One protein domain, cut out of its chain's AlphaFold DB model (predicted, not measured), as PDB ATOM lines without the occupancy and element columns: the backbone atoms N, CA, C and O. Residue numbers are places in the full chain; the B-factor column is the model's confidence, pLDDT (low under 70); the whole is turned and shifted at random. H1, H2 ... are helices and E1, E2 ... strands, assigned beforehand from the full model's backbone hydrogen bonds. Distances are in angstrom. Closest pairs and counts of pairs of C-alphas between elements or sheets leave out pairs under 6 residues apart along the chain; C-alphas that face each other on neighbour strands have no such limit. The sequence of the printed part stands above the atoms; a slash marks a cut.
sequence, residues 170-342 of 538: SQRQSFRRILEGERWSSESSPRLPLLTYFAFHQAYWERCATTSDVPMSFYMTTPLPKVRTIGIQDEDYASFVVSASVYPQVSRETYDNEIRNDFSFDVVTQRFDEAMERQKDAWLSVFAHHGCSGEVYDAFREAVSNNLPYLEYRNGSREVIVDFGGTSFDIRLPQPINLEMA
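What this domain is: This is residues 170 to 342 of the 538 residues of an uncharacterized protein of Halomonas andesensis (UniProt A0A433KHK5). Two kinked helices, H2 and H3, make the core; the long helix H4 and the shorter H5 pack on H2, and a three-stranded sheet, E3-E4-E5, covers one side of H3. H1 packs crosswise on H5, while the small hairpin E1-E2 packs on H2 and H3. The printed part has 173 residues with six named helices and five named strands, in the order H1 H2 E1 E2 H3 H4 H5 E3 E4 E5 H6; both sheets are antiparallel and the class is mixed. It is compact, with a radius of gyration of the C-alphas of 15.9 A and spans of 43 by 40 by 30 A.

How they stand to each other: H1, residues 170 to 179, touches H5, residues 295 to 306, about perpendicular at 89 degrees; their closest C-alphas are Ile 178 and Ala 303, 5.8 A. H2, residues 191 to 211, touches H4, residues 265 to 290, the same way at a steep tilt of 46 degrees, closest at C-alphas Ala 199 and Lys 280, 4.5 A. H2 also touches H5, closest at C-alphas Tyr 197 and Val 304, 5.8 A. E1, residues 216 to 220, and E2, residues 229 to 233, form a hairpin, with N 217 and O 232 at 2.8 A. The closest C-alphas of H2 and E2 are Trp 205 and Gly 231, 5.4 A. H3, residues 234 to 258, touches H2, closest at C-alphas Ser 251 and Arg 191, 6.0 A. E3, residues 310 to 313, E4, residues 319 to 324, and E5, residues 327 to 332, form a meander, each strand the antiparallel neighbour of the one before; N 312 and O 321 are 2.9 A apart, N 322 and O 329 3.0 A. H3 is on this sheet at a height of 9.3 A, making two layers, and runs across the strands, at 71 degrees to E3 on the local plane. H6, residues 339 to 342, is close to H3 but not clearly touching, closest at C-alphas Leu 339 and Ala 238, 6.7 A. Every O i to N i+4 pair is within hydrogen-bond range in H4 and H5, against 5 of 6 in H1, 14 of 17 in H2 and 17 of 21 in H3; H6 is too short for one.

Where its parts are: H1 begins at C-alpha 170 (23.936, -2.417, 64.640). H2 is 30.2 A long, H3 34.9 A and H4 37.7 A. H6 ends at C-alpha 342 (46.709, 0.646, 35.851).

The domain as a whole: The C-alphas of Asp 213 and Asn 261, 49.3 A apart, are the two farthest. The printed part has no cut; the link H1 to H2 is long. The mean pLDDT of the printed part is 73.5, with residues 252 to 273 among those under 70.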
ATOM      1  N   SER A 170      23.705  -1.434  65.704       73.44
ATOM      2  CA  SER A 170      23.936  -2.417  64.640       73.44
ATOM      3  C   SER A 170      25.242  -2.190  63.873       73.44
ATOM      4  O   SER A 170      25.882  -3.153  63.457       73.44
ATOM      5  N   GLN A 171      25.663  -0.935  63.697       80.88
ATOM      6  CA  GLN A 171      26.939  -0.599  63.061       80.88
ATOM      7  C   GLN A 171      28.089  -0.798  64.043       80.88
ATOM      8  O   GLN A 171      29.086  -1.422  63.692       80.88
ATOM      9  N   ARG A 172      27.924  -0.351  65.293       85.25
ATOM     10  CA  ARG A 172      28.928  -0.469  66.355       85.25
ATOM     11  C   ARG A 172      29.480  -1.887  66.473       85.25
ATOM     12  O   ARG A 172      30.693  -2.061  66.518       85.25
ATOM     13  N   GLN A 173      28.605  -2.892  66.473       82.69
ATOM     14  CA  GLN A 173      29.032  -4.287  66.550       82.69
ATOM     15  C   GLN A 173      29.861  -4.711  65.329       82.69
ATOM     16  O   GLN A 173      30.889  -5.356  65.496       82.69
ATOM     17  N   SER A 174      29.474  -4.307  64.116       81.75
ATOM     18  CA  SER A 174      30.241  -4.605  62.898       81.75
ATOM     19  C   SER A 174      31.641  -3.985  62.923       81.75
ATOM     20  O   SER A 174      32.596  -4.642  62.528       81.75
ATOM     21  N   PHE A 175      31.779  -2.741  63.388       85.25
ATOM     22  CA  PHE A 175      33.079  -2.065  63.474       85.25
ATOM     23  C   PHE A 175      33.974  -2.638  64.573       85.25
ATOM     24  O   PHE A 175      35.182  -2.724  64.368       85.25
ATOM     25  N   ARG A 176      33.396  -3.080  65.700       85.62
ATOM     26  CA  ARG A 176      34.140  -3.821  66.733       85.62
ATOM     27  C   ARG A 176      34.736  -5.105  66.171       85.62
ATOM     28  O   ARG A 176      35.934  -5.297  66.292       85.62
ATOM     29  N   ARG A 177      33.940  -5.898  65.449       79.75
ATOM     30  CA  ARG A 177      34.426  -7.124  64.796       79.75
ATOM     31  C   ARG A 177      35.569  -6.869  63.823       79.75
ATOM     32  O   ARG A 177      36.540  -7.614  63.817       79.75
ATOM     33  N   ILE A 178      35.461  -5.805  63.022       81.38
ATOM     34  CA  ILE A 178      36.535  -5.394  62.109       81.38
ATOM     35  C   ILE A 178      37.795  -5.053  62.913       81.38
ATOM     36  O   ILE A 178      38.839  -5.619  62.623       81.38
ATOM     37  N   LEU A 179      37.706  -4.206  63.948       80.81
ATOM     38  CA  LEU A 179      38.850  -3.874  64.819       80.81
ATOM     39  C   LEU A 179      39.482  -5.101  65.478       80.81
ATOM     40  O   LEU A 179      40.698  -5.175  65.608       80.81
ATOM     41  N   GLU A 180      38.654  -6.054  65.893       77.31
ATOM     42  CA  GLU A 180      39.074  -7.306  66.521       77.31
ATOM     43  C   GLU A 180      39.649  -8.308  65.503       77.31
ATOM     44  O   GLU A 180      40.162  -9.357  65.896       77.31
ATOM     45  N   GLY A 181      39.593  -7.998  64.201       68.12
ATOM     46  CA  GLY A 181      40.038  -8.885  63.128       68.12
ATOM     47  C   GLY A 181      39.197 -10.161  63.022       68.12
ATOM     48  O   GLY A 181      39.682 -11.175  62.514       68.12
ATOM     49  N   GLU A 182      37.956 -10.141  63.522       71.19
ATOM     50  CA  GLU A 182      37.062 -11.292  63.455       71.19
ATOM     51  C   GLU A 182      36.732 -11.607  61.995       71.19
ATOM     52  O   GLU A 182      36.145 -10.797  61.273       71.19
ATOM     53  N   ARG A 183      37.076 -12.823  61.565       58.75
ATOM     54  CA  ARG A 183      36.737 -13.299  60.223       58.75
ATOM     55  C   ARG A 183      35.226 -13.453  60.086       58.75
ATOM     56  O   ARG A 183      34.556 -13.977  60.978       58.75
ATOM     57  N   TRP A 184      34.697 -13.065  58.928       57.72
ATOM     58  CA  TRP A 184      33.308 -13.354  58.579       57.72
ATOM     59  C   TRP A 184      33.056 -14.869  58.556       57.72
ATOM     60  O   TRP A 184      33.933 -15.641  58.161       57.72
ATOM     61  N   SER A 185      31.867 -15.309  58.990       54.66
ATOM     62  CA  SER A 185      31.535 -16.741  58.974       54.66
ATOM     63  C   SER A 185      31.561 -17.274  57.543       54.66
ATOM     64  O   SER A 185      31.153 -16.566  56.624       54.66
ATOM     65  N   SER A 186      31.943 -18.542  57.376       48.59
ATOM     66  CA  SER A 186      31.963 -19.273  56.098       48.59
ATOM     67  C   SER A 186      30.581 -19.470  55.449       48.59
ATOM     68  O   SER A 186      30.471 -20.139  54.431       48.59
ATOM     69  N   GLU A 187      29.516 -18.923  56.038       45.66
ATOM     70  CA  GLU A 187      28.138 -18.969  55.525       45.66
ATOM     71  C   GLU A 187      27.668 -17.598  54.999       45.66
ATOM     72  O   GLU A 187      26.526 -17.442  54.577       45.66
ATOM     73  N   SER A 188      28.534 -16.582  55.056       53.03
ATOM     74  CA  SER A 188      28.219 -15.193  54.712       53.03
ATOM     75  C   SER A 188      28.668 -14.830  53.297       53.03
ATOM     76  O   SER A 188      29.800 -15.100  52.917       53.03
ATOM     77  N   SER A 189      27.835 -14.121  52.534       63.22
ATOM     78  CA  SER A 189      28.198 -13.649  51.192       63.22
ATOM     79  C   SER A 189      29.487 -12.785  51.165       63.22
ATOM     80  O   SER A 189      29.608 -11.855  51.977       63.22
ATOM     81  N   PRO A 190      30.395 -12.969  50.172       70.62
ATOM     82  CA  PRO A 190      31.608 -12.145  49.980       70.62
ATOM     83  C   PRO A 190      31.305 -10.677  49.633       70.62
ATOM     84  O   PRO A 190      32.181  -9.809  49.666       70.62
ATOM     85  N   ARG A 191      30.039 -10.375  49.336       71.50
ATOM     86  CA  ARG A 191      29.527  -9.034  49.071       71.50
ATOM     87  C   ARG A 191      29.813  -8.055  50.202       71.50
ATOM     88  O   ARG A 191      30.208  -6.925  49.936       71.50
ATOM     89  N   LEU A 192      29.527  -8.440  51.445       75.69
ATOM     90  CA  LEU A 192      29.586  -7.515  52.577       75.69
ATOM     91  C   LEU A 192      31.030  -7.115  52.938       75.69
ATOM     92  O   LEU A 192      31.254  -5.921  53.163       75.69
ATOM     93  N   PRO A 193      32.012  -8.038  52.902       79.44
ATOM     94  CA  PRO A 193      33.426  -7.682  52.962       79.44
ATOM     95  C   PRO A 193      33.865  -6.711  51.859       79.44
ATOM     96  O   PRO A 193      34.403  -5.649  52.164       79.44
ATOM     97  N   LEU A 194      33.563  -7.004  50.586       82.25
ATOM     98  CA  LEU A 194      33.941  -6.125  49.469       82.25
ATOM     99  C   LEU A 194      33.273  -4.742  49.568       82.25
ATOM    100  O   LEU A 194      33.909  -3.718  49.334       82.25
ATOM    101  N   LEU A 195      31.997  -4.695  49.960       80.75
ATOM    102  CA  LEU A 195      31.257  -3.449  50.162       80.75
ATOM    103  C   LEU A 195      31.865  -2.621  51.296       80.75
ATOM    104  O   LEU A 195      32.033  -1.413  51.144       80.75
ATOM    105  N   THR A 196      32.229  -3.261  52.408       85.88
ATOM    106  CA  THR A 196      32.921  -2.602  53.524       85.88
ATOM    107  C   THR A 196      34.268  -2.038  53.075       85.88
ATOM    108  O   THR A 196      34.572  -0.888  53.392       85.88
ATOM    109  N   TYR A 197      35.025  -2.806  52.288       89.25
ATOM    110  CA  TYR A 197      36.314  -2.394  51.737       89.25
ATOM    111  C   TYR A 197      36.197  -1.171  50.817       89.25
ATOM    112  O   TYR A 197      36.926  -0.191  50.996       89.25
ATOM    113  N   PHE A 198      35.240  -1.158  49.883       87.56
ATOM    114  CA  PHE A 198      35.015   0.010  49.024       87.56
ATOM    115  C   PHE A 198      34.491   1.218  49.801       87.56
ATOM    116  O   PHE A 198      34.967   2.332  49.587       87.56
ATOM    117  N   ALA A 199      33.550   1.007  50.726       89.38
ATOM    118  CA  ALA A 199      32.988   2.076  51.543       89.38
ATOM    119  C   ALA A 199      34.056   2.765  52.409       89.38
ATOM    120  O   ALA A 199      34.036   3.991  52.524       89.38
ATOM    121  N   PHE A 200      35.005   2.000  52.960       91.38
ATOM    122  CA  PHE A 200      36.144   2.523  53.719       91.38
ATOM    123  C   PHE A 200      36.998   3.473  52.873       91.38
ATOM    124  O   PHE A 200      37.163   4.642  53.222       91.38
ATOM    125  N   HIS A 201      37.490   2.997  51.726       89.75
ATOM    126  CA  HIS A 201      38.366   3.773  50.843       89.75
ATOM    127  C   HIS A 201      37.653   4.988  50.245       89.75
ATOM    128  O   HIS A 201      38.246   6.058  50.115       89.75
ATOM    129  N   GLN A 202      36.362   4.861  49.930       88.06
ATOM    130  CA  GLN A 202      35.564   5.980  49.444       88.06
ATOM    131  C   GLN A 202      35.373   7.057  50.513       88.06
ATOM    132  O   GLN A 202      35.535   8.241  50.226       88.06
ATOM    133  N   ALA A 203      35.051   6.661  51.745       90.19
ATOM    134  CA  ALA A 203      34.929   7.595  52.854       90.19
ATOM    135  C   ALA A 203      36.277   8.256  53.188       90.19
ATOM    136  O   ALA A 203      36.312   9.457  53.459       90.19
ATOM    137  N   TYR A 204      37.383   7.507  53.111       89.00
ATOM    138  CA  TYR A 204      38.727   8.053  53.301       89.00
ATOM    139  C   TYR A 204      39.055   9.087  52.223       89.00
ATOM    140  O   TYR A 204      39.464  10.201  52.544       89.00
ATOM    141  N   TRP A 205      38.796   8.774  50.952       87.00
ATOM    142  CA  TRP A 205      38.965   9.728  49.858       87.00
ATOM    143  C   TRP A 205      38.150  11.010  50.074       87.00
ATOM    144  O   TRP A 205      38.687  12.113  49.986       87.00
ATOM    145  N   GLU A 206      36.867  10.886  50.420       86.00
ATOM    146  CA  GLU A 206      35.979  12.040  50.611       86.00
ATOM    147  C   GLU A 206      36.364  12.911  51.819       86.00
ATOM    148  O   GLU A 206      36.105  14.118  51.812       86.00
ATOM    149  N   ARG A 207      36.964  12.326  52.865       85.88
ATOM    150  CA  ARG A 207      37.215  13.021  54.138       85.88
ATOM    151  C   ARG A 207      38.668  13.415  54.375       85.88
ATOM    152  O   ARG A 207      38.898  14.441  55.009       85.88
ATOM    153  N   CYS A 208      39.611  12.604  53.914       78.94
ATOM    154  CA  CYS A 208      41.001  12.618  54.369       78.94
ATOM    155  C   CYS A 208      42.013  12.923  53.265       78.94
ATOM    156  O   CYS A 208      43.087  13.455  53.548       78.94
ATOM    157  N   ALA A 209      41.697  12.616  52.010       69.50
ATOM    158  CA  ALA A 209      42.673  12.675  50.929       69.50
ATOM    159  C   ALA A 209      43.212  14.081  50.624       69.50
ATOM    160  O   ALA A 209      44.357  14.233  50.222       69.50
ATOM    161  N   THR A 210      42.430  15.132  50.868       62.62
ATOM    162  CA  THR A 210      42.891  16.522  50.702       62.62
ATOM    163  C   THR A 210      43.815  17.002  51.824       62.62
ATOM    164  O   THR A 210      44.393  18.080  51.713       62.62
ATOM    165  N   THR A 211      43.945  16.226  52.902       65.88
ATOM    166  CA  THR A 211      44.741  16.552  54.098       65.88
ATOM    167  C   THR A 211      45.906  15.591  54.333       65.88
ATOM    168  O   THR A 211      46.633  15.755  55.307       65.88
ATOM    169  N   SER A 212      46.058  14.578  53.477       66.69
ATOM    170  CA  SER A 212      47.095  13.558  53.599       66.69
ATOM    171  C   SER A 212      48.301  13.918  52.733       66.69
ATOM    172  O   SER A 212      48.146  14.177  51.543       66.69
ATOM    173  N   ASP A 213      49.498  13.883  53.321       68.94
ATOM    174  CA  ASP A 213      50.769  13.981  52.587       68.94
ATOM    175  C   ASP A 213      51.191  12.625  51.978       68.94
ATOM    176  O   ASP A 213      52.243  12.516  51.344       68.94
ATOM    177  N   VAL A 214      50.394  11.568  52.184       73.38
ATOM    178  CA  VAL A 214      50.683  10.218  51.690       73.38
ATOM    179  C   VAL A 214      50.405  10.145  50.183       73.38
ATOM    180  O   VAL A 214      49.332  10.572  49.747       73.38
ATOM    181  N   PRO A 215      51.325   9.582  49.376       71.06
ATOM    182  CA  PRO A 215      51.077   9.323  47.962       71.06
ATOM    183  C   PRO A 215      49.821   8.474  47.763       71.06
ATOM    184  O   PRO A 215      49.641   7.440  48.412       71.06
ATOM    185  N   MET A 216      48.947   8.920  46.864       78.31
ATOM    186  CA  MET A 216      47.720   8.208  46.533       78.31
ATOM    187  C   MET A 216      47.632   7.956  45.039       78.31
ATOM    188  O   MET A 216      47.696   8.876  44.224       78.31
ATOM    189  N   SER A 217      47.364   6.711  44.691       81.69
ATOM    190  CA  SER A 217      46.958   6.305  43.362       81.69
ATOM    191  C   SER A 217      45.451   6.471  43.199       81.69
ATOM    192  O   SER A 217      44.660   6.177  44.094       81.69
ATOM    193  N   PHE A 218      45.022   6.931  42.030       78.06
ATOM    194  CA  PHE A 218      43.608   7.151  41.757       78.06
ATOM    195  C   PHE A 218      43.013   5.972  41.006       78.06
ATOM    196  O   PHE A 218      43.554   5.513  39.998       78.06
ATOM    197  N   TYR A 219      41.863   5.508  41.477       76.38
ATOM    198  CA  TYR A 219      41.070   4.507  40.790       76.38
ATOM    199  C   TYR A 219      39.675   5.040  40.503       76.38
ATOM    200  O   TYR A 219      39.014   5.623  41.361       76.38
ATOM    201  N   MET A 220      39.204   4.809  39.283       72.25
ATOM    202  CA  MET A 220      37.827   5.090  38.917       72.25
ATOM    203  C   MET A 220      36.966   3.885  39.301       72.25
ATOM    204  O   MET A 220      37.090   2.818  38.697       72.25
ATOM    205  N   THR A 221      36.077   4.032  40.283       64.25
ATOM    206  CA  THR A 221      35.284   2.908  40.789       64.25
ATOM    207  C   THR A 221      34.392   2.305  39.715       64.25
ATOM    208  O   THR A 221      33.413   2.904  39.287       64.25
ATOM    209  N   THR A 222      34.706   1.080  39.325       59.25
ATOM    210  CA  THR A 222      33.741   0.054  38.910       59.25
ATOM    211  C   THR A 222      33.902  -1.028  39.924       59.25
ATOM    212  O   THR A 222      35.005  -1.556  40.007       59.25
ATOM    213  N   PRO A 223      32.906  -1.216  40.785       50.22
ATOM    214  CA  PRO A 223      31.572  -1.709  40.406       50.22
ATOM    215  C   PRO A 223      30.412  -0.806  40.820       50.22
ATOM    216  O   PRO A 223      29.254  -1.215  40.767       50.22
ATOM    217  N   LEU A 224      30.729   0.367  41.355       54.81
ATOM    218  CA  LEU A 224      29.746   1.171  42.050       54.81
ATOM    219  C   LEU A 224      28.840   1.884  41.032       54.81
ATOM    220  O   LEU A 224      29.319   2.299  39.981       54.81
ATOM    221  N   PRO A 225      27.551   2.074  41.334       48.94
ATOM    222  CA  PRO A 225      26.557   2.644  40.404       48.94
ATOM    223  C   PRO A 225      26.775   4.114  40.115       48.94
ATOM    224  O   PRO A 225      26.191   4.668  39.190       48.94
ATOM    225  N   LYS A 226      27.540   4.769  40.983       56.25
ATOM    226  CA  LYS A 226      28.059   6.100  40.745       56.25
ATOM    227  C   LYS A 226      29.545   5.936  40.604       56.25
ATOM    228  O   LYS A 226      30.224   5.647  41.592       56.25
ATOM    229  N   VAL A 227      30.033   6.131  39.394       60.47
ATOM    230  CA  VAL A 227      31.458   6.118  39.169       60.47
ATOM    231  C   VAL A 227      32.054   7.348  39.846       60.47
ATOM    232  O   VAL A 227      31.620   8.486  39.659       60.47
ATOM    233  N   ARG A 228      33.040   7.109  40.703       65.69
ATOM    234  CA  ARG A 228      33.804   8.149  41.382       65.69
ATOM    235  C   ARG A 228      35.273   7.841  41.193       65.69
ATOM    236  O   ARG A 228      35.691   6.686  41.240       65.69
ATOM    237  N   THR A 229      36.069   8.878  41.003       73.00
ATOM    238  CA  THR A 229      37.506   8.762  41.219       73.00
ATOM    239  C   THR A 229      37.734   8.719  42.724       73.00
ATOM    240  O   THR A 229      37.307   9.634  43.428       73.00
ATOM    241  N   ILE A 230      38.364   7.655  43.210       78.56
ATOM    242  CA  ILE A 230      38.770   7.478  44.602       78.56
ATOM    243  C   ILE A 230      40.295   7.484  44.641       78.56
ATOM    244  O   ILE A 230      40.935   6.753  43.887       78.56
ATOM    245  N   GLY A 231      40.871   8.317  45.506       80.00
ATOM    246  CA  GLY A 231      42.283   8.232  45.870       80.00
ATOM    247  C   GLY A 231      42.490   7.116  46.889       80.00
ATOM    248  O   GLY A 231      41.803   7.065  47.908       80.00
ATOM    249  N   ILE A 232      43.411   6.213  46.586       86.06
ATOM    250  CA  ILE A 232      43.748   5.018  47.360       86.06
ATOM    251  C   ILE A 232      45.244   5.087  47.634       86.06
ATOM    252  O   ILE A 232      46.008   5.498  46.764       86.06
ATOM    253  N   GLN A 233      45.681   4.701  48.827       84.69
ATOM    254  CA  GLN A 233      47.113   4.631  49.111       84.69
ATOM    255  C   GLN A 233      47.784   3.609  48.182       84.69
ATOM    256  O   GLN A 233      47.188   2.589  47.838       84.69
ATOM    257  N   ASP A 234      49.018   3.873  47.755       81.50
ATOM    258  CA  ASP A 234      49.699   3.040  46.747       81.50
ATOM    259  C   ASP A 234      49.788   1.552  47.135       81.50
ATOM    260  O   ASP A 234      49.731   0.673  46.270       81.50
ATOM    261  N   GLU A 235      49.879   1.265  48.435       83.19
ATOM    262  CA  GLU A 235      49.905  -0.093  48.989       83.19
ATOM    263  C   GLU A 235      48.582  -0.856  48.813       83.19
ATOM    264  O   GLU A 235      48.600  -2.057  48.548       83.19
ATOM    265  N   ASP A 236      47.447  -0.156  48.855       85.94
ATOM    266  CA  ASP A 236      46.111  -0.737  48.695       85.94
ATOM    267  C   ASP A 236      45.642  -0.717  47.229       85.94
ATOM    268  O   ASP A 236      44.625  -1.312  46.877       85.94
ATOM    269  N   TYR A 237      46.379  -0.058  46.328       85.19
ATOM    270  CA  TYR A 237      45.928   0.150  44.951       85.19
ATOM    271  C   TYR A 237      45.694  -1.162  44.188       85.19
ATOM    272  O   TYR A 237      44.689  -1.315  43.495       85.19
ATOM    273  N   ALA A 238      46.612  -2.124  44.301       83.94
ATOM    274  CA  ALA A 238      46.513  -3.373  43.546       83.94
ATOM    275  C   ALA A 238      45.348  -4.248  44.023       83.94
ATOM    276  O   ALA A 238      44.570  -4.722  43.192       83.94
ATOM    277  N   SER A 239      45.206  -4.431  45.339       84.50
ATOM    278  CA  SER A 239      44.079  -5.164  45.923       84.50
ATOM    279  C   SER A 239      42.764  -4.475  45.573       84.50
ATOM    280  O   SER A 239      41.852  -5.138  45.081       84.50
ATOM    281  N   PHE A 240      42.705  -3.142  45.661       87.19
ATOM    282  CA  PHE A 240      41.525  -2.380  45.270       87.19
ATOM    283  C   PHE A 240      41.131  -2.599  43.810       87.19
ATOM    284  O   PHE A 240      39.971  -2.903  43.538       87.19
ATOM    285  N   VAL A 241      42.068  -2.481  42.863       82.44
ATOM    286  CA  VAL A 241      41.800  -2.673  41.425       82.44
ATOM    287  C   VAL A 241      41.249  -4.075  41.143       82.44
ATOM    288  O   VAL A 241      40.271  -4.216  40.400       82.44
ATOM    289  N   VAL A 242      41.850  -5.113  41.733       82.81
ATOM    290  CA  VAL A 242      41.412  -6.505  41.540       82.81
ATOM    291  C   VAL A 242      40.029  -6.717  42.156       82.81
ATOM    292  O   VAL A 242      39.123  -7.166  41.453       82.81
ATOM    293  N   SER A 243      39.826  -6.324  43.420       85.38
ATOM    294  CA  SER A 243      38.530  -6.427  44.105       85.38
ATOM    295  C   SER A 243      37.424  -5.703  43.341       85.38
ATOM    296  O   SER A 243      36.328  -6.236  43.154       85.38
ATOM    297  N   ALA A 244      37.707  -4.492  42.868       82.06
ATOM    298  CA  ALA A 244      36.774  -3.675  42.109       82.06
ATOM    299  C   ALA A 244      36.411  -4.339  40.768       82.06
ATOM    300  O   ALA A 244      35.259  -4.325  40.342       82.06
ATOM    301  N   SER A 245      37.359  -5.014  40.127       77.12
ATOM    302  CA  SER A 245      37.098  -5.696  38.859       77.12
ATOM    303  C   SER A 245      36.246  -6.961  39.004       77.12
ATOM    304  O   SER A 245      35.443  -7.246  38.117       77.12
ATOM    305  N   VAL A 246      36.371  -7.702  40.114       78.38
ATOM    306  CA  VAL A 246      35.597  -8.941  40.336       78.38
ATOM    307  C   VAL A 246      34.246  -8.723  41.002       78.38
ATOM    308  O   VAL A 246      33.329  -9.516  40.788       78.38
ATOM    309  N   TYR A 247      34.068  -7.655  41.780       79.31
ATOM    310  CA  TYR A 247      32.840  -7.468  42.558       79.31
ATOM    311  C   TYR A 247      31.532  -7.517  41.755       79.31
ATOM    312  O   TYR A 247      30.586  -8.088  42.299       79.31
ATOM    313  N   PRO A 248      31.394  -6.980  40.519       72.75
ATOM    314  CA  PRO A 248      30.130  -7.117  39.794       72.75
ATOM    315  C   PRO A 248      29.786  -8.586  39.522       72.75
ATOM    316  O   PRO A 248      28.626  -8.980  39.610       72.75
ATOM    317  N   GLN A 249      30.799  -9.396  39.212       72.38
ATOM    318  CA  GLN A 249      30.648 -10.811  38.882       72.38
ATOM    319  C   GLN A 249      30.362 -11.627  40.142       72.38
ATOM    320  O   GLN A 249      29.349 -12.317  40.183       72.38
ATOM    321  N   VAL A 250      31.141 -11.412  41.211       72.88
ATOM    322  CA  VAL A 250      30.891 -11.992  42.544       72.88
ATOM    323  C   VAL A 250      29.477 -11.665  43.027       72.88
ATOM    324  O   VAL A 250      28.747 -12.541  43.487       72.88
ATOM    325  N   SER A 251      29.065 -10.398  42.917       70.38
ATOM    326  CA  SER A 251      27.750  -9.941  43.379       70.38
ATOM    327  C   SER A 251      26.617 -10.588  42.591       70.38
ATOM    328  O   SER A 251      25.599 -10.950  43.179       70.38
ATOM    329  N   ARG A 252      26.791 -10.747  41.275       66.00
ATOM    330  CA  ARG A 252      25.807 -11.390  40.403       66.00
ATOM    331  C   ARG A 252      25.700 -12.887  40.670       66.00
ATOM    332  O   ARG A 252      24.590 -13.374  40.830       66.00
ATOM    333  N   GLU A 253      26.821 -13.593  40.766       66.31
ATOM    334  CA  GLU A 253      26.836 -15.030  41.061       66.31
ATOM    335  C   GLU A 253      26.243 -15.327  42.439       66.31
ATOM    336  O   GLU A 253      25.389 -16.199  42.576       66.31
ATOM    337  N   THR A 254      26.615 -14.537  43.450       63.59
ATOM    338  CA  THR A 254      26.008 -14.615  44.785       63.59
ATOM    339  C   THR A 254      24.492 -14.401  44.701       63.59
ATOM    340  O   THR A 254      23.723 -15.180  45.254       63.59
ATOM    341  N   TYR A 255      24.040 -13.361  43.992       56.41
ATOM    342  CA  TYR A 255      22.616 -13.069  43.828       56.41
ATOM    343  C   TYR A 255      21.851 -14.211  43.143       56.41
ATOM    344  O   TYR A 255      20.805 -14.633  43.644       56.41
ATOM    345  N   ASP A 256      22.379 -14.722  42.028       55.72
ATOM    346  CA  ASP A 256      21.767 -15.803  41.255       55.72
ATOM    347  C   ASP A 256      21.672 -17.101  42.080       55.72
ATOM    348  O   ASP A 256      20.721 -17.871  41.910       55.72
ATOM    349  N   ASN A 257      22.610 -17.324  43.006       56.09
ATOM    350  CA  ASN A 257      22.639 -18.493  43.887       56.09
ATOM    351  C   ASN A 257      21.745 -18.347  45.131       56.09
ATOM    352  O   ASN A 257      21.081 -19.309  45.519       56.09
ATOM    353  N   GLU A 258      21.702 -17.167  45.754       55.19
ATOM    354  CA  GLU A 258      21.052 -16.963  47.059       55.19
ATOM    355  C   GLU A 258      19.613 -16.425  46.963       55.19
ATOM    356  O   GLU A 258      18.791 -16.709  47.833       55.19
ATOM    357  N   ILE A 259      19.282 -15.631  45.935       49.72
ATOM    358  CA  ILE A 259      18.077 -14.766  45.933       49.72
ATOM    359  C   ILE A 259      17.082 -15.119  44.806       49.72
ATOM    360  O   ILE A 259      16.002 -14.535  44.747       49.72
ATOM    361  N   ARG A 260      17.408 -16.101  43.950       42.62
ATOM    362  CA  ARG A 260      16.836 -16.469  42.626       42.62
ATOM    363  C   ARG A 260      15.306 -16.392  42.384       42.62
ATOM    364  O   ARG A 260      14.895 -16.544  41.239       42.62
ATOM    365  N   ASN A 261      14.453 -16.150  43.381       38.81
ATOM    366  CA  ASN A 261      12.994 -16.235  43.261       38.81
ATOM    367  C   ASN A 261      12.166 -14.964  43.543       38.81
ATOM    368  O   ASN A 261      10.978 -15.017  43.242       38.81
ATOM    369  N   ASP A 262      12.711 -13.839  44.036       36.81
ATOM    370  CA  ASP A 262      11.831 -12.763  44.562       36.81
ATOM    371  C   ASP A 262      11.973 -11.341  43.969       36.81
ATOM    372  O   ASP A 262      11.111 -10.503  44.234       36.81
ATOM    373  N   PHE A 263      12.973 -11.020  43.132       43.28
ATOM    374  CA  PHE A 263      13.155  -9.643  42.616       43.28
ATOM    375  C   PHE A 263      13.758  -9.574  41.206       43.28
ATOM    376  O   PHE A 263      14.365 -10.533  40.744       43.28
ATOM    377  N   SER A 264      13.634  -8.422  40.531       46.34
ATOM    378  CA  SER A 264      14.451  -8.108  39.351       46.34
ATOM    379  C   SER A 264      15.862  -7.678  39.771       46.34
ATOM    380  O   SER A 264      16.046  -7.055  40.820       46.34
ATOM    381  N   PHE A 265      16.854  -7.981  38.929       48.53
ATOM    382  CA  PHE A 265      18.261  -7.629  39.156       48.53
ATOM    383  C   PHE A 265      18.460  -6.125  39.435       48.53
ATOM    384  O   PHE A 265      19.236  -5.761  40.313       48.53
ATOM    385  N   ASP A 266      17.675  -5.256  38.791       49.72
ATOM    386  CA  ASP A 266      17.752  -3.797  38.961       49.72
ATOM    387  C   ASP A 266      17.330  -3.312  40.363       49.72
ATOM    388  O   ASP A 266      17.943  -2.414  40.948       49.72
ATOM    389  N   VAL A 267      16.277  -3.911  40.937       50.72
ATOM    390  CA  VAL A 267      15.818  -3.585  42.304       50.72
ATOM    391  C   VAL A 267      16.873  -4.004  43.316       50.72
ATOM    392  O   VAL A 267      17.102  -3.335  44.324       50.72
ATOM    393  N   VAL A 268      17.535  -5.118  43.032       52.41
ATOM    394  CA  VAL A 268      18.594  -5.649  43.866       52.41
ATOM    395  C   VAL A 268      19.780  -4.695  43.838       52.41
ATOM    396  O   VAL A 268      20.142  -4.206  44.906       52.41
ATOM    397  N   THR A 269      20.303  -4.327  42.665       55.62
ATOM    398  CA  THR A 269      21.413  -3.364  42.550       55.62
ATOM    399  C   THR A 269      21.125  -2.054  43.285       55.62
ATOM    400  O   THR A 269      21.948  -1.613  44.074       55.62
ATOM    401  N   GLN A 270      19.910  -1.507  43.199       57.62
ATOM    402  CA  GLN A 270      19.559  -0.299  43.955       57.62
ATOM    403  C   GLN A 270      19.684  -0.479  45.484       57.62
ATOM    404  O   GLN A 270      20.172   0.403  46.192       57.62
ATOM    405  N   ARG A 271      19.266  -1.630  46.029       60.94
ATOM    406  CA  ARG A 271      19.403  -1.933  47.468       60.94
ATOM    407  C   ARG A 271      20.850  -2.156  47.893       60.94
ATOM    408  O   ARG A 271      21.191  -1.882  49.046       60.94
ATOM    409  N   PHE A 272      21.691  -2.668  46.995       65.62
ATOM    410  CA  PHE A 272      23.137  -2.739  47.219       65.62
ATOM    411  C   PHE A 272      23.722  -1.345  47.450       65.62
ATOM    412  O   PHE A 272      24.499  -1.156  48.385       65.62
ATOM    413  N   ASP A 273      23.280  -0.371  46.674       67.62
ATOM    414  CA  ASP A 273      23.824   0.987  46.698       67.62
ATOM    415  C   ASP A 273      23.464   1.703  47.980       67.62
ATOM    416  O   ASP A 273      24.310   2.306  48.635       67.62
ATOM    417  N   GLU A 274      22.208   1.551  48.393       70.19
ATOM    418  CA  GLU A 274      21.737   2.034  49.682       70.19
ATOM    419  C   GLU A 274      22.532   1.423  50.844       70.19
ATOM    420  O   GLU A 274      22.708   2.074  51.872       70.19
ATOM    421  N   ALA A 275      22.971   0.166  50.736       75.38
ATOM    422  CA  ALA A 275      23.776  -0.481  51.772       75.38
ATOM    423  C   ALA A 275      25.220   0.040  51.783       75.38
ATOM    424  O   ALA A 275      25.771   0.296  52.852       75.38
ATOM    425  N   MET A 276      25.809   0.243  50.605       80.31
ATOM    426  CA  MET A 276      27.142   0.816  50.468       80.31
ATOM    427  C   MET A 276      27.201   2.252  50.983       80.31
ATOM    428  O   MET A 276      28.092   2.572  51.765       80.31
ATOM    429  N   GLU A 277      26.249   3.105  50.600       81.44
ATOM    430  CA  GLU A 277      26.186   4.488  51.084       81.44
ATOM    431  C   GLU A 277      25.988   4.524  52.609       81.44
ATOM    432  O   GLU A 277      26.684   5.264  53.296       81.44
ATOM    433  N   ARG A 278      25.150   3.636  53.171       83.06
ATOM    434  CA  ARG A 278      25.011   3.495  54.633       83.06
ATOM    435  C   ARG A 278      26.322   3.119  55.328       83.06
ATOM    436  O   ARG A 278      26.594   3.650  56.404       83.06
ATOM    437  N   GLN A 279      27.121   2.223  54.745       85.50
ATOM    438  CA  GLN A 279      28.436   1.888  55.305       85.50
ATOM    439  C   GLN A 279      29.451   3.008  55.127       85.50
ATOM    440  O   GLN A 279      30.228   3.274  56.042       85.50
ATOM    441  N   LYS A 280      29.414   3.715  53.998       89.75
ATOM    442  CA  LYS A 280      30.256   4.888  53.763       89.75
ATOM    443  C   LYS A 280      29.990   5.974  54.804       89.75
ATOM    444  O   LYS A 280      30.936   6.521  55.361       89.75
ATOM    445  N   ASP A 281      28.728   6.258  55.115       89.75
ATOM    446  CA  ASP A 281      28.357   7.264  56.119       89.75
ATOM    447  C   ASP A 281      28.825   6.881  57.533       89.75
ATOM    448  O   ASP A 281      29.243   7.743  58.317       89.75
ATOM    449  N   ALA A 282      28.830   5.584  57.852       89.69
ATOM    450  CA  ALA A 282      29.398   5.086  59.099       89.69
ATOM    451  C   ALA A 282      30.919   5.313  59.155       89.69
ATOM    452  O   ALA A 282      31.421   5.858  60.138       89.69
ATOM    453  N   TRP A 283      31.643   5.004  58.074       92.31
ATOM    454  CA  TRP A 283      33.079   5.289  57.961       92.31
ATOM    455  C   TRP A 283      33.399   6.784  58.045       92.31
ATOM    456  O   TRP A 283      34.310   7.180  58.768       92.31
ATOM    457  N   LEU A 284      32.615   7.637  57.380       91.94
ATOM    458  CA  LEU A 284      32.747   9.094  57.496       91.94
ATOM    459  C   LEU A 284      32.588   9.563  58.947       91.94
ATOM    460  O   LEU A 284      33.319  10.452  59.390       91.94
ATOM    461  N   SER A 285      31.669   8.951  59.695       90.94
ATOM    462  CA  SER A 285      31.468   9.245  61.117       90.94
ATOM    463  C   SER A 285      32.679   8.835  61.960       90.94
ATOM    464  O   SER A 285      33.071   9.587  62.853       90.94
ATOM    465  N   VAL A 286      33.307   7.694  61.646       89.56
ATOM    466  CA  VAL A 286      34.558   7.236  62.277       89.56
ATOM    467  C   VAL A 286      35.695   8.223  62.007       89.56
ATOM    468  O   VAL A 286      36.304   8.712  62.959       89.56
ATOM    469  N   PHE A 287      35.928   8.604  60.749       88.88
ATOM    470  CA  PHE A 287      36.977   9.571  60.395       88.88
ATOM    471  C   PHE A 287      36.727  10.965  60.980       88.88
ATOM    472  O   PHE A 287      37.671  11.681  61.305       88.88
ATOM    473  N   ALA A 288      35.466  11.369  61.149       88.81
ATOM    474  CA  ALA A 288      35.132  12.634  61.794       88.81
ATOM    475  C   ALA A 288      35.456  12.652  63.298       88.81
ATOM    476  O   ALA A 288      35.798  13.717  63.809       88.81
ATOM    477  N   HIS A 289      35.356  11.511  63.988       89.06
ATOM    478  CA  HIS A 289      35.643  11.411  65.423       89.06
ATOM    479  C   HIS A 289      37.121  11.145  65.722       89.06
ATOM    480  O   HIS A 289      37.655  11.727  66.663       89.06
ATOM    481  N   HIS A 290      37.775  10.291  64.931       85.50
ATOM    482  CA  HIS A 290      39.132   9.801  65.216       85.50
ATOM    483  C   HIS A 290      40.228  10.428  64.343       85.50
ATOM    484  O   HIS A 290      41.407  10.326  64.671       85.50
ATOM    485  N   GLY A 291      39.864  11.126  63.265       81.69
ATOM    486  CA  GLY A 291      40.817  11.753  62.347       81.69
ATOM    487  C   GLY A 291      41.431  10.788  61.323       81.69
ATOM    488  O   GLY A 291      41.057   9.621  61.236       81.69
ATOM    489  N   CYS A 292      42.356  11.313  60.512       78.62
ATOM    490  CA  CYS A 292      42.874  10.657  59.301       78.62
ATOM    491  C   CYS A 292      44.335  10.175  59.399       78.62
ATOM    492  O   CYS A 292      44.849   9.638  58.423       78.62
ATOM    493  N   SER A 293      45.023  10.422  60.520       70.19
ATOM    494  CA  SER A 293      46.489  10.306  60.629       70.19
ATOM    495  C   SER A 293      46.974   9.585  61.896       70.19
ATOM    496  O   SER A 293      48.097   9.827  62.334       70.19
ATOM    497  N   GLY A 294      46.110   8.808  62.557       73.75
ATOM    498  CA  GLY A 294      46.399   8.186  63.855       73.75
ATOM    499  C   GLY A 294      46.323   6.660  63.833       73.75
ATOM    500  O   GLY A 294      45.756   6.082  62.913       73.75
ATOM    501  N   GLU A 295      46.809   6.024  64.900       79.12
ATOM    502  CA  GLU A 295      46.868   4.558  65.081       79.12
ATOM    503  C   GLU A 295      45.520   3.852  64.840       79.12
ATOM    504  O   GLU A 295      45.472   2.735  64.332       79.12
ATOM    505  N   VAL A 296      44.408   4.525  65.155       80.00
ATOM    506  CA  VAL A 296      43.046   4.022  64.912       80.00
ATOM    507  C   VAL A 296      42.782   3.817  63.416       80.00
ATOM    508  O   VAL A 296      42.167   2.824  63.036       80.00
ATOM    509  N   TYR A 297      43.241   4.736  62.561       81.50
ATOM    510  CA  TYR A 297      43.086   4.620  61.111       81.50
ATOM    511  C   TYR A 297      43.866   3.425  60.567       81.50
ATOM    512  O   TYR A 297      43.285   2.619  59.846       81.50
ATOM    513  N   ASP A 298      45.140   3.298  60.942       82.12
ATOM    514  CA  ASP A 298      46.002   2.217  60.456       82.12
ATOM    515  C   ASP A 298      45.448   0.849  60.867       82.12
ATOM    516  O   ASP A 298      45.344  -0.046  60.029       82.12
ATOM    517  N   ALA A 299      44.973   0.725  62.112       82.19
ATOM    518  CA  ALA A 299      44.321  -0.488  62.596       82.19
ATOM    519  C   ALA A 299      43.063  -0.838  61.782       82.19
ATOM    520  O   ALA A 299      42.886  -1.985  61.371       82.19
ATOM    521  N   PHE A 300      42.192   0.139  61.499       86.75
ATOM    522  CA  PHE A 300      41.014  -0.095  60.659       86.75
ATOM    523  C   PHE A 300      41.379  -0.421  59.210       86.75
ATOM    524  O   PHE A 300      40.741  -1.287  58.616       86.75
ATOM    525  N   ARG A 301      42.376   0.258  58.635       86.38
ATOM    526  CA  ARG A 301      42.838   0.029  57.262       86.38
ATOM    527  C   ARG A 301      43.340  -1.399  57.102       86.38
ATOM    528  O   ARG A 301      42.861  -2.119  56.226       86.38
ATOM    529  N   GLU A 302      44.243  -1.817  57.986       84.44
ATOM    530  CA  GLU A 302      44.797  -3.167  58.001       84.44
ATOM    531  C   GLU A 302      43.687  -4.206  58.189       84.44
ATOM    532  O   GLU A 302      43.572  -5.147  57.403       84.44
ATOM    533  N   ALA A 303      42.805  -3.999  59.167       82.88
ATOM    534  CA  ALA A 303      41.690  -4.898  59.414       82.88
ATOM    535  C   ALA A 303      40.745  -5.024  58.211       82.88
ATOM    536  O   ALA A 303      40.350  -6.128  57.844       82.88
ATOM    537  N   VAL A 304      40.356  -3.915  57.580       86.81
ATOM    538  CA  VAL A 304      39.459  -3.924  56.415       86.81
ATOM    539  C   VAL A 304      40.122  -4.591  55.210       86.81
ATOM    540  O   VAL A 304      39.450  -5.336  54.497       86.81
ATOM    541  N   SER A 305      41.423  -4.377  55.005       81.31
ATOM    542  CA  SER A 305      42.193  -5.038  53.945       81.31
ATOM    543  C   SER A 305      42.280  -6.551  54.173       81.31
ATOM    544  O   SER A 305      41.960  -7.333  53.280       81.31
ATOM    545  N   ASN A 306      42.559  -6.974  55.407       76.19
ATOM    546  CA  ASN A 306      42.593  -8.385  55.808       76.19
ATOM    547  C   ASN A 306      41.221  -9.079  55.762       76.19
ATOM    548  O   ASN A 306      41.149 -10.307  55.799       76.19
ATOM    549  N   ASN A 307      40.134  -8.308  55.692       75.88
ATOM    550  CA  ASN A 307      38.779  -8.827  55.534       75.88
ATOM    551  C   ASN A 307      38.403  -9.106  54.070       75.88
ATOM    552  O   ASN A 307      37.335  -9.672  53.830       75.88
ATOM    553  N   LEU A 308      39.225  -8.719  53.087       78.44
ATOM    554  CA  LEU A 308      38.968  -9.070  51.691       78.44
ATOM    555  C   LEU A 308      38.948 -10.599  51.504       78.44
ATOM    556  O   LEU A 308      39.756 -11.301  52.117       78.44
ATOM    557  N   PRO A 309      38.067 -11.133  50.633       74.38
ATOM    558  CA  PRO A 309      38.208 -12.505  50.154       74.38
ATOM    559  C   PRO A 309      39.617 -12.724  49.599       74.38
ATOM    560  O   PRO A 309      40.223 -11.789  49.068       74.38
ATOM    561  N   TYR A 310      40.133 -13.947  49.679       74.56
ATOM    562  CA  TYR A 310      41.401 -14.246  49.027       74.56
ATOM    563  C   TYR A 310      41.194 -14.176  47.510       74.56
ATOM    564  O   TYR A 310      40.299 -14.825  46.968       74.56
ATOM    565  N   LEU A 311      41.994 -13.347  46.837       74.44
ATOM    566  CA  LEU A 311      41.920 -13.115  45.397       74.44
ATOM    567  C   LEU A 311      43.255 -13.503  44.766       74.44
ATOM    568  O   LEU A 311      44.247 -12.790  44.927       74.44
ATOM    569  N   GLU A 312      43.277 -14.598  44.009       75.88
ATOM    570  CA  GLU A 312      44.440 -14.951  43.200       75.88
ATOM    571  C   GLU A 312      44.263 -14.409  41.785       75.88
ATOM    572  O   GLU A 312      43.356 -14.799  41.045       75.88
ATOM    573  N   TYR A 313      45.149 -13.488  41.406       75.38
ATOM    574  CA  TYR A 313      45.127 -12.851  40.099       75.38
ATOM    575  C   TYR A 313      46.521 -12.762  39.482       75.38
ATOM    576  O   TYR A 313      47.457 -12.215  40.068       75.38
ATOM    577  N   ARG A 314      46.648 -13.231  38.236       77.69
ATOM    578  CA  ARG A 314      47.870 -13.081  37.440       77.69
ATOM    579  C   ARG A 314      47.767 -11.849  36.543       77.69
ATOM    580  O   ARG A 314      46.848 -11.764  35.736       77.69
ATOM    581  N   ASN A 315      48.749 -10.948  36.611       78.94
ATOM    582  CA  ASN A 315      48.800  -9.743  35.772       78.94
ATOM    583  C   ASN A 315      48.590 -10.069  34.276       78.94
ATOM    584  O   ASN A 315      49.279 -10.934  33.729       78.94
ATOM    585  N   GLY A 316      47.639  -9.391  33.628       74.69
ATOM    586  CA  GLY A 316      47.261  -9.632  32.232       74.69
ATOM    587  C   GLY A 316      46.369 -10.862  31.998       74.69
ATOM    588  O   GLY A 316      46.056 -11.169  30.848       74.69
ATOM    589  N   SER A 317      45.940 -11.565  33.052       77.50
ATOM    590  CA  SER A 317      44.979 -12.674  32.974       77.50
ATOM    591  C   SER A 317      43.534 -12.173  32.963       77.50
ATOM    592  O   SER A 317      43.239 -11.075  33.430       77.50
ATOM    593  N   ARG A 318      42.615 -12.995  32.450       76.69
ATOM    594  CA  ARG A 318      41.164 -12.809  32.627       76.69
ATOM    595  C   ARG A 318      40.594 -13.650  33.767       76.69
ATOM    596  O   ARG A 318      39.453 -13.436  34.137       76.69
ATOM    597  N   GLU A 319      41.350 -14.615  34.266       79.69
ATOM    598  CA  GLU A 319      40.911 -15.530  35.318       79.69
ATOM    599  C   GLU A 319      41.330 -14.973  36.677       79.69
ATOM    600  O   GLU A 319      42.485 -14.567  36.853       79.69
ATOM    601  N   VAL A 320      40.371 -14.926  37.598       73.12
ATOM    602  CA  VAL A 320      40.566 -14.572  39.002       73.12
ATOM    603  C   VAL A 320      39.940 -15.677  39.839       73.12
ATOM    604  O   VAL A 320      38.766 -15.993  39.650       73.12
ATOM    605  N   ILE A 321      40.710 -16.230  40.770       74.69
ATOM    606  CA  ILE A 321      40.198 -17.188  41.750       74.69
ATOM    607  C   ILE A 321      39.799 -16.401  42.990       74.69
ATOM    608  O   ILE A 321      40.591 -15.607  43.502       74.69
ATOM    609  N   VAL A 322      38.573 -16.616  43.459       70.81
ATOM    610  CA  VAL A 322      38.054 -16.001  44.682       70.81
ATOM    611  C   VAL A 322      37.806 -17.098  45.710       70.81
ATOM    612  O   VAL A 322      36.868 -17.874  45.542       70.81
ATOM    613  N   ASP A 323      38.621 -17.157  46.767       63.66
ATOM    614  CA  ASP A 323      38.427 -18.075  47.899       63.66
ATOM    615  C   ASP A 323      37.842 -17.329  49.102       63.66
ATOM    616  O   ASP A 323      38.339 -16.294  49.566       63.66
ATOM    617  N   PHE A 324      36.756 -17.895  49.612       61.38
ATOM    618  CA  PHE A 324      36.078 -17.485  50.819       61.38
ATOM    619  C   PHE A 324      35.974 -18.679  51.771       61.38
ATOM    620  O   PHE A 324      35.137 -19.568  51.596       61.38
ATOM    621  N   GLY A 325      36.809 -18.693  52.811       50.06
ATOM    622  CA  GLY A 325      36.643 -19.600  53.949       50.06
ATOM    623  C   GLY A 325      36.492 -21.086  53.583       50.06
ATOM    624  O   GLY A 325      35.867 -21.816  54.353       50.06
ATOM    625  N   GLY A 326      37.031 -21.530  52.436       48.03
ATOM    626  CA  GLY A 326      36.935 -22.906  51.942       48.03
ATOM    627  C   GLY A 326      36.003 -23.139  50.743       48.03
ATOM    628  O   GLY A 326      35.930 -24.276  50.278       48.03
ATOM    629  N   THR A 327      35.314 -22.112  50.230       49.78
ATOM    630  CA  THR A 327      34.579 -22.162  48.950       49.78
ATOM    631  C   THR A 327      35.290 -21.288  47.921       49.78
ATOM    632  O   THR A 327      35.512 -20.106  48.177       49.78
ATOM    633  N   SER A 328      35.630 -21.862  46.766       57.69
ATOM    634  CA  SER A 328      36.342 -21.182  45.680       57.69
ATOM    635  C   SER A 328      35.442 -21.012  44.462       57.69
ATOM    636  O   SER A 328      34.746 -21.954  44.080       57.69
ATOM    637  N   PHE A 329      35.493 -19.839  43.834       64.06
ATOM    638  CA  PHE A 329      34.816 -19.563  42.568       64.06
ATOM    639  C   PHE A 329      35.821 -19.045  41.540       64.06
ATOM    640  O   PHE A 329      36.619 -18.151  41.838       64.06
ATOM    641  N   ASP A 330      35.742 -19.582  40.324       68.75
ATOM    642  CA  ASP A 330      36.543 -19.130  39.191       68.75
ATOM    643  C   ASP A 330      35.784 -18.065  38.411       68.75
ATOM    644  O   ASP A 330      34.809 -18.341  37.706       68.75
ATOM    645  N   ILE A 331      36.264 -16.830  38.507       68.12
ATOM    646  CA  ILE A 331      35.642 -15.688  37.856       68.12
ATOM    647  C   ILE A 331      36.433 -15.318  36.611       68.12
ATOM    648  O   ILE A 331      37.643 -15.078  36.643       68.12
ATOM    649  N   ARG A 332      35.719 -15.212  35.488       73.38
ATOM    650  CA  ARG A 332      36.293 -14.758  34.223       73.38
ATOM    651  C   ARG A 332      35.921 -13.312  33.942       73.38
ATOM    652  O   ARG A 332      34.807 -13.019  33.513       73.38
ATOM    653  N   LEU A 333      36.884 -12.417  34.107       68.00
ATOM    654  CA  LEU A 333      36.753 -10.998  33.808       68.00
ATOM    655  C   LEU A 333      36.435 -10.754  32.317       68.00
ATOM    656  O   LEU A 333      36.940 -11.478  31.447       68.00
ATOM    657  N   PRO A 334      35.674  -9.692  31.981       59.97
ATOM    658  CA  PRO A 334      35.395  -9.325  30.590       59.97
ATOM    659  C   PRO A 334      36.666  -8.986  29.798       59.97
ATOM    660  O   PRO A 334      36.778  -9.300  28.611       59.97
ATOM    661  N   GLN A 335      37.639  -8.361  30.465       67.06
ATOM    662  CA  GLN A 335      38.931  -7.964  29.911       67.06
ATOM    663  C   GLN A 335      40.044  -8.257  30.920       67.06
ATOM    664  O   GLN A 335      39.780  -8.269  32.122       67.06
ATOM    665  N   PRO A 336      41.280  -8.524  30.457       76.19
ATOM    666  CA  PRO A 336      42.388  -8.732  31.368       76.19
ATOM    667  C   PRO A 336      42.787  -7.409  32.027       76.19
ATOM    668  O   PRO A 336      42.758  -6.358  31.385       76.19
ATOM    669  N   ILE A 337      43.202  -7.464  33.289       75.56
ATOM    670  CA  ILE A 337      43.699  -6.306  34.034       75.56
ATOM    671  C   ILE A 337      45.223  -6.266  33.916       75.56
ATOM    672  O   ILE A 337      45.931  -7.163  34.366       75.56
ATOM    673  N   ASN A 338      45.765  -5.200  33.342       83.62
ATOM    674  CA  ASN A 338      47.193  -4.939  33.463       83.62
ATOM    675  C   ASN A 338      47.429  -4.022  34.672       83.62
ATOM    676  O   ASN A 338      47.162  -2.826  34.599       83.62
ATOM    677  N   LEU A 339      47.899  -4.591  35.785       80.12
ATOM    678  CA  LEU A 339      48.161  -3.875  37.038       80.12
ATOM    679  C   LEU A 339      49.279  -2.838  36.897       80.12
ATOM    680  O   LEU A 339      49.234  -1.804  37.555       80.12
ATOM    681  N   GLU A 340      50.269  -3.099  36.045       84.31
ATOM    682  CA  GLU A 340      51.349  -2.149  35.767       84.31
ATOM    683  C   GLU A 340      50.800  -0.946  35.000       84.31
ATOM    684  O   GLU A 340      50.932   0.186  35.453       84.31
ATOM    685  N   MET A 341      50.044  -1.205  33.934       84.38
ATOM    686  CA  MET A 341      49.358  -0.161  33.171       84.38
ATOM    687  C   MET A 341      48.368   0.634  34.037       84.38
ATOM    688  O   MET A 341      48.288   1.850  33.917       84.38
ATOM    689  N   ALA A 342      47.624  -0.026  34.932       80.44
ATOM    690  CA  ALA A 342      46.709   0.646  35.851       80.44
ATOM    691  C   ALA A 342      47.456   1.600  36.796       80.44
ATOM    692  O   ALA A 342      47.040   2.745  36.960       80.44
TER     693      ALA A 342